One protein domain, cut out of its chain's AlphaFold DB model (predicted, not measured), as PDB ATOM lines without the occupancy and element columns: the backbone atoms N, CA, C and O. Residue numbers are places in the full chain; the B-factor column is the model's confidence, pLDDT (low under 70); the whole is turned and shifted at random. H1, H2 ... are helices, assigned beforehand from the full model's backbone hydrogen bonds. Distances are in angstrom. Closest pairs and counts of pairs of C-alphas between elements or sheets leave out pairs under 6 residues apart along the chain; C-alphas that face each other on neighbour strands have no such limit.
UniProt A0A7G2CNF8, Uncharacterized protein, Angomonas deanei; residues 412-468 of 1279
ATOM      1  N   ARG A 412      59.821  50.680 177.342       60.34
ATOM      2  CA  ARG A 412      60.349  50.649 175.970       60.34
ATOM      3  C   ARG A 412      59.675  51.695 175.077       60.34
ATOM      4  O   ARG A 412      60.385  52.382 174.345       60.34
ATOM      5  N   GLU A 413      58.358  51.869 175.159       71.25
ATOM      6  CA  GLU A 413      57.609  52.925 174.466       71.25
ATOM      7  C   GLU A 413      57.974  54.319 174.984       71.25
ATOM      8  O   GLU A 413      58.246  55.211 174.183       71.25
ATOM      9  N   GLU A 414      58.076  54.525 176.300       80.69
ATOM     10  CA  GLU A 414      58.498  55.803 176.883       80.69
ATOM     11  C   GLU A 414      59.965  56.121 176.536       80.69
ATOM     12  O   GLU A 414      60.275  57.260 176.177       80.69
ATOM     13  N   ARG A 415      60.866  55.126 176.512       77.62
ATOM     14  CA  ARG A 415      62.247  55.257 176.005       77.62
ATOM     15  C   ARG A 415      62.268  55.583 174.504       77.62
ATOM     16  O   ARG A 415      63.010  56.481 174.105       77.62
ATOM     17  N   GLN A 416      61.439  54.939 173.676       72.69
ATOM     18  CA  GLN A 416      61.315  55.258 172.245       72.69
ATOM     19  C   GLN A 416      60.720  56.652 172.002       72.69
ATOM     20  O   GLN A 416      61.216  57.378 171.141       72.69
ATOM     21  N   LEU A 417      59.720  57.074 172.779       82.31
ATOM     22  CA  LEU A 417      59.110  58.403 172.713       82.31
ATOM     23  C   LEU A 417      60.077  59.494 173.193       82.31
ATOM     24  O   LEU A 417      60.131  60.582 172.622       82.31
ATOM     25  N   LYS A 418      60.887  59.204 174.217       86.00
ATOM     26  CA  LYS A 418      61.975  60.071 174.687       86.00
ATOM     27  C   LYS A 418      63.081  60.179 173.635       86.00
ATOM     28  O   LYS A 418      63.565  61.280 173.383       86.00
ATOM     29  N   TYR A 419      63.424  59.080 172.958       79.31
ATOM     30  CA  TYR A 419      64.391  59.070 171.858       79.31
ATOM     31  C   TYR A 419      63.867  59.783 170.601       79.31
ATOM     32  O   TYR A 419      64.611  60.541 169.979       79.31
ATOM     33  N   SER A 420      62.590  59.619 170.242       79.31
ATOM     34  CA  SER A 420      61.982  60.292 169.088       79.31
ATOM     35  C   SER A 420      61.831  61.797 169.325       79.31
ATOM     36  O   SER A 420      62.226  62.574 168.456       79.31
ATOM     37  N   LYS A 421      61.404  62.223 170.524       85.06
ATOM     38  CA  LYS A 421      61.410  63.635 170.946       85.06
ATOM     39  C   LYS A 421      62.825  64.217 170.964       85.06
ATOM     40  O   LYS A 421      63.042  65.281 170.393       85.06
ATOM     41  N   ALA A 422      63.811  63.511 171.524       84.06
ATOM     42  CA  ALA A 422      65.208  63.955 171.501       84.06
ATOM     43  C   ALA A 422      65.768  64.051 170.068       84.06
ATOM     44  O   ALA A 422      66.524  64.971 169.758       84.06
ATOM     45  N   ARG A 423      65.378  63.138 169.167       77.06
ATOM     46  CA  ARG A 423      65.751  63.173 167.746       77.06
ATOM     47  C   ARG A 423      65.082  64.333 167.006       77.06
ATOM     48  O   ARG A 423      65.771  65.012 166.251       77.06
ATOM     49  N   GLN A 424      63.795  64.594 167.245       79.19
ATOM     50  CA  GLN A 424      63.094  65.772 166.721       79.19
ATOM     51  C   GLN A 424      63.753  67.061 167.217       79.19
ATOM     52  O   GLN A 424      64.109  67.901 166.403       79.19
ATOM     53  N   GLN A 425      64.021  67.184 168.520       86.50
ATOM     54  CA  GLN A 425      64.650  68.371 169.101       86.50
ATOM     55  C   GLN A 425      66.084  68.587 168.587       86.50
ATOM     56  O   GLN A 425      66.472  69.724 168.328       86.50
ATOM     57  N   ARG A 426      66.859  67.516 168.344       84.75
ATOM     58  CA  ARG A 426      68.145  67.600 167.623       84.75
ATOM     59  C   ARG A 426      67.967  68.095 166.184       84.75
ATOM     60  O   ARG A 426      68.766  68.915 165.744       84.75
ATOM     61  N   LEU A 427      66.926  67.650 165.475       81.69
ATOM     62  CA  LEU A 427      66.603  68.128 164.126       81.69
ATOM     63  C   LEU A 427      66.236  69.621 164.131       81.69
ATOM     64  O   LEU A 427      66.811  70.387 163.367       81.69
ATOM     65  N   THR A 428      65.346  70.050 165.030       86.56
ATOM     66  CA  THR A 428      64.948  71.457 165.194       86.56
ATOM     67  C   THR A 428      66.143  72.338 165.559       86.56
ATOM     68  O   THR A 428      66.326  73.397 164.966       86.56
ATOM     69  N   ASN A 429      67.007  71.886 166.472       88.25
ATOM     70  CA  ASN A 429      68.233  72.604 166.821       88.25
ATOM     71  C   ASN A 429      69.197  72.708 165.628       88.25
ATOM     72  O   ASN A 429      69.804  73.760 165.445       88.25
ATOM     73  N   HIS A 430      69.310  71.668 164.797       86.62
ATOM     74  CA  HIS A 430      70.137  71.702 163.589       86.62
ATOM     75  C   HIS A 430      69.566  72.640 162.515       86.62
ATOM     76  O   HIS A 430      70.315  73.431 161.952       86.62
ATOM     77  N   VAL A 431      68.248  72.634 162.286       86.69
ATOM     78  CA  VAL A 431      67.580  73.589 161.379       86.69
ATOM     79  C   VAL A 431      67.779  75.027 161.869       86.69
ATOM     80  O   VAL A 431      68.128  75.901 161.076       86.69
ATOM     81  N   ASN A 432      67.649  75.279 163.174       87.25
ATOM     82  CA  ASN A 432      67.885  76.597 163.771       87.25
ATOM     83  C   ASN A 432      69.356  77.049 163.666       87.25
ATOM     84  O   ASN A 432      69.619  78.228 163.435       87.25
ATOM     85  N   ASP A 433      70.316  76.134 163.809       88.94
ATOM     86  CA  ASP A 433      71.751  76.393 163.625       88.94
ATOM     87  C   ASP A 433      72.105  76.675 162.152       88.94
ATOM     88  O   ASP A 433      72.802  77.646 161.864       88.94
ATOM     89  N   VAL A 434      71.547  75.912 161.203       85.69
ATOM     90  CA  VAL A 434      71.651  76.197 159.759       85.69
ATOM     91  C   VAL A 434      71.034  77.558 159.428       85.69
ATOM     92  O   VAL A 434      71.661  78.362 158.747       85.69
ATOM     93  N   SER A 435      69.862  77.872 159.983       86.44
ATOM     94  CA  SER A 435      69.184  79.159 159.775       86.44
ATOM     95  C   SER A 435      70.005  80.329 160.324       86.44
ATOM     96  O   SER A 435      70.141  81.352 159.654       86.44
ATOM     97  N   ARG A 436      70.630  80.173 161.502       89.50
ATOM     98  CA  ARG A 436      71.586  81.153 162.048       89.50
ATOM     99  C   ARG A 436      72.832  81.304 161.179       89.50
ATOM    100  O   ARG A 436      73.298  82.423 161.014       89.50
ATOM    101  N   LYS A 437      73.368  80.219 160.616       88.69
ATOM    102  CA  LYS A 437      74.543  80.265 159.729       88.69
ATOM    103  C   LYS A 437      74.230  80.953 158.402       88.69
ATOM    104  O   LYS A 437      74.997  81.815 157.990       88.69
ATOM    105  N   VAL A 438      73.085  80.657 157.788       87.25
ATOM    106  CA  VAL A 438      72.605  81.358 156.584       87.25
ATOM    107  C   VAL A 438      72.349  82.841 156.877       87.25
ATOM    108  O   VAL A 438      72.743  83.687 156.078       87.25
ATOM    109  N   GLN A 439      71.761  83.177 158.033       85.38
ATOM    110  CA  GLN A 439      71.566  84.576 158.419       85.38
ATOM    111  C   GLN A 439      72.904  85.295 158.653       85.38
ATOM    112  O   GLN A 439      73.107  86.348 158.070       85.38
ATOM    113  N   LEU A 440      73.854  84.700 159.384       90.38
ATOM    114  CA  LEU A 440      75.193  85.276 159.571       90.38
ATOM    115  C   LEU A 440      75.925  85.492 158.239       90.38
ATOM    116  O   LEU A 440      76.529  86.539 158.042       90.38
ATOM    117  N   LEU A 441      75.864  84.536 157.306       87.50
ATOM    118  CA  LEU A 441      76.464  84.691 155.973       87.50
ATOM    119  C   LEU A 441      75.828  85.861 155.202       87.50
ATOM    120  O   LEU A 441      76.549  86.657 154.600       87.50
ATOM    121  N   ARG A 442      74.501  86.020 155.293       87.19
ATOM    122  CA  ARG A 442      73.767  87.168 154.740       87.19
ATOM    123  C   ARG A 442      74.148  88.489 155.422       87.19
ATOM    124  O   ARG A 442      74.318  89.484 154.724       87.19
ATOM    125  N   ASP A 443      74.331  88.496 156.741       88.75
ATOM    126  CA  ASP A 443      74.757  89.670 157.519       88.75
ATOM    127  C   ASP A 443      76.199  90.096 157.166       88.75
ATOM    128  O   ASP A 443      76.513  91.284 157.163       88.75
ATOM    129  N   TYR A 444      77.058  89.145 156.773       88.88
ATOM    130  CA  TYR A 444      78.379  89.396 156.174       88.88
ATOM    131  C   TYR A 444      78.338  89.726 154.665       88.88
ATOM    132  O   TYR A 444      79.385  89.802 154.021       88.88
ATOM    133  N   GLY A 445      77.153  89.935 154.079       86.38
ATOM    134  CA  GLY A 445      76.985  90.335 152.677       86.38
ATOM    135  C   GLY A 445      77.188  89.217 151.647       86.38
ATOM    136  O   GLY A 445      77.247  89.499 150.451       86.38
ATOM    137  N   LEU A 446      77.284  87.953 152.072       82.69
ATOM    138  CA  LEU A 446      77.418  86.810 151.168       82.69
ATOM    139  C   LEU A 446      76.033  86.340 150.706       82.69
ATOM    140  O   LEU A 446      75.238  85.806 151.482       82.69
ATOM    141  N   ALA A 447      75.752  86.527 149.417       70.81
ATOM    142  CA  ALA A 447      74.525  86.070 148.773       70.81
ATOM    143  C   ALA A 447      74.544  84.544 148.569       70.81
ATOM    144  O   ALA A 447      74.929  84.050 147.513       70.81
ATOM    145  N   VAL A 448      74.144  83.801 149.603       72.94
ATOM    146  CA  VAL A 448      73.983  82.340 149.569       72.94
ATOM    147  C   VAL A 448      72.505  82.000 149.373       72.94
ATOM    148  O   VAL A 448      71.674  82.361 150.213       72.94
ATOM    149  N   ASP A 449      72.167  81.302 148.284       70.25
ATOM    150  CA  ASP A 449      70.832  80.720 148.118       70.25
ATOM    151  C   ASP A 449      70.664  79.537 149.086       70.25
ATOM    152  O   ASP A 449      71.559  78.708 149.274       70.25
ATOM    153  N   TYR A 450      69.495  79.455 149.718       62.19
ATOM    154  CA  TYR A 450      69.164  78.381 150.651       62.19
ATOM    155  C   TYR A 450      69.148  77.004 149.963       62.19
ATOM    156  O   TYR A 450      69.442  75.992 150.596       62.19
ATOM    157  N   ASN A 451      68.844  76.958 148.663       64.25
ATOM    158  CA  ASN A 451      68.829  75.726 147.878       64.25
ATOM    159  C   ASN A 451      70.237  75.160 147.653       64.25
ATOM    160  O   ASN A 451      70.413  73.947 147.767       64.25
ATOM    161  N   ASP A 452      71.233  76.016 147.412       63.22
ATOM    162  CA  ASP A 452      72.625  75.593 147.225       63.22
ATOM    163  C   ASP A 452      73.211  75.054 148.537       63.22
ATOM    164  O   ASP A 452      73.807  73.977 148.560       63.22
ATOM    165  N   PHE A 453      72.951  75.736 149.660       59.94
ATOM    166  CA  PHE A 453      73.422  75.311 150.986       59.94
ATOM    167  C   PHE A 453      72.794  73.984 151.466       59.94
ATOM    168  O   PHE A 453      73.381  73.268 152.275       59.94
ATOM    169  N   VAL A 454      71.602  73.634 150.971       58.12
ATOM    170  CA  VAL A 454      70.934  72.346 151.250       58.12
ATOM    171  C   VAL A 454      71.289  71.271 150.205       58.12
ATOM    172  O   VAL A 454      71.146  70.075 150.478       58.12
ATOM    173  N   GLY A 455      71.799  71.664 149.033       51.38
ATOM    174  CA  GLY A 455      72.107  70.777 147.906       51.38
ATOM    175  C   GLY A 455      73.135  69.682 148.213       51.38
ATOM    176  O   GLY A 455      73.005  68.567 147.705       51.38
ATOM    177  N   GLU A 456      74.100  69.945 149.098       50.34
ATOM    178  CA  GLU A 456      75.145  68.977 149.472       50.34
ATOM    179  C   GLU A 456      74.624  67.769 150.285       50.34
ATOM    180  O   GLU A 456      75.339  66.780 150.442       50.34
ATOM    181  N   ASN A 457      73.378  67.793 150.782       50.41
ATOM    182  CA  ASN A 457      72.833  66.766 151.687       50.41
ATOM    183  C   ASN A 457      71.736  65.890 151.032       50.41
ATOM    184  O   ASN A 457      70.656  65.647 151.587       50.41
ATOM    185  N   SER A 458      72.023  65.413 149.816       44.69
ATOM    186  CA  SER A 458      71.090  64.728 148.897       44.69
ATOM    187  C   SER A 458      70.298  63.553 149.502       44.69
ATOM    188  O   SER A 458      69.138  63.334 149.138       44.69
ATOM    189  N   TYR A 459      70.884  62.833 150.465       50.94
ATOM    190  CA  TYR A 459      70.279  61.666 151.117       50.94
ATOM    191  C   TYR A 459      68.973  61.991 151.866       50.94
ATOM    192  O   TYR A 459      68.045  61.180 151.880       50.94
ATOM    193  N   PHE A 460      68.863  63.183 152.464       48.03
ATOM    194  CA  PHE A 460      67.635  63.601 153.152       48.03
ATOM    195  C   PHE A 460      66.554  64.075 152.177       48.03
ATOM    196  O   PHE A 460      65.391  63.697 152.336       48.03
ATOM    197  N   LYS A 461      66.934  64.835 151.141       53.03
ATOM    198  CA  LYS A 461      66.003  65.365 150.133       53.03
ATOM    199  C   LYS A 461      65.264  64.243 149.397       53.03
ATOM    200  O   LYS A 461      64.037  64.221 149.398       53.03
ATOM    201  N   SER A 462      65.994  63.240 148.900       59.06
ATOM    202  CA  SER A 462      65.402  62.079 148.212       59.06
ATOM    203  C   SER A 462      64.406  61.299 149.088       59.06
ATOM    204  O   SER A 462      63.396  60.793 148.595       59.06
ATOM    205  N   LYS A 463      64.650  61.226 150.405       58.41
ATOM    206  CA  LYS A 463      63.768  60.512 151.339       58.41
ATOM    207  C   LYS A 463      62.492  61.295 151.670       58.41
ATOM    208  O   LYS A 463      61.451  60.670 151.850       58.41
ATOM    209  N   PHE A 464      62.561  62.627 151.701       55.28
ATOM    210  CA  PHE A 464      61.399  63.501 151.887       55.28
ATOM    211  C   PHE A 464      60.510  63.525 150.632       55.28
ATOM    212  O   PHE A 464      59.324  63.215 150.717       55.28
ATOM    213  N   GLU A 465      61.103  63.741 149.451       63.09
ATOM    214  CA  GLU A 465      60.397  63.717 148.157       63.09
ATOM    215  C   GLU A 465      59.699  62.372 147.888       63.09
ATOM    216  O   GLU A 465      58.641  62.319 147.256       63.09
ATOM    217  N   ARG A 466      60.268  61.260 148.375       62.25
ATOM    218  CA  ARG A 466      59.625  59.941 148.308       62.25
ATOM    219  C   ARG A 466      58.388  59.850 149.203       62.25
ATOM    220  O   ARG A 466      57.387  59.288 148.765       62.25
ATOM    221  N   GLN A 467      58.435  60.406 150.414       65.50
ATOM    222  CA  GLN A 467      57.285  60.404 151.320       65.50
ATOM    223  C   GLN A 467      56.149  61.293 150.785       65.50
ATOM    224  O   GLN A 467      55.013  60.829 150.712       65.50
ATOM    225  N   GLU A 468      56.451  62.507 150.309       65.75
ATOM    226  CA  GLU A 468      55.446  63.373 149.670       65.75
ATOM    227  C   GLU A 468      54.819  62.713 148.433       65.75
ATOM    228  O   GLU A 468      53.604  62.771 148.251       65.75
TER     229      GLU A 468
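This is residues 412 to 468 of the 1279 residues of an uncharacterized protein of Angomonas deanei (UniProt A0A7G2CNF8). The model is an open hook: one long helix, H1, makes the shank and the longest axis, and past its last residue the chain folds back through residues 444 to 449 into two short helices, H2 and then H3. H2 comes near H1, while H3 lies away from H1 with open space between them, so to speak the free tip of the hook. The printed part has 57 residues with three named helices, in the order H1, H2, H3, and no named strand; the class is all helix. The whole is only just loose, close to extended, with a radius of gyration of the C-alphas of 15.1 A, and its elongated outline spans 49 by 25 by 15 A.

H1, residues 412 to 443, touches no helix. H2, residues 450 to 455, is close to H1 but not clearly touching, with 1 pair of C-alphas within 8 A, those of Val 438 and Tyr 450, 7.5 A apart. Their lines stand at a steep tilt of 58 degrees and run opposite ways. H3, residues 458 to 468, and H1 are apart. H2 and H3 meet only through their link. In H1 and H2 every O i to N i+4 pair is within hydrogen-bond range; in H3, 6 of 7 are.

H1 measures 45.5 A from C-alpha 412 at (60.349, 50.649, 175.970) to C-alpha 443 at (74.757, 89.670, 157.519). H2 measures 8.6 A from first to last C-alpha. H3 measures 15.7 A and ends at C-alpha 468 at (55.446, 63.373, 149.670).

The C-alphas farthest apart, those of Arg 412 and Gly 445, are 48.9 A apart. The printed part has no cut. The link from H1 to H2 is short, with 6 residues, and that from H2 to H3 is tight, with 2. Residues 412 to 433, 440 to 445 and 455 to 468 stand free. The mean pLDDT of the printed part is 74.2; residue 412 and residues 450 to 468 are under 70.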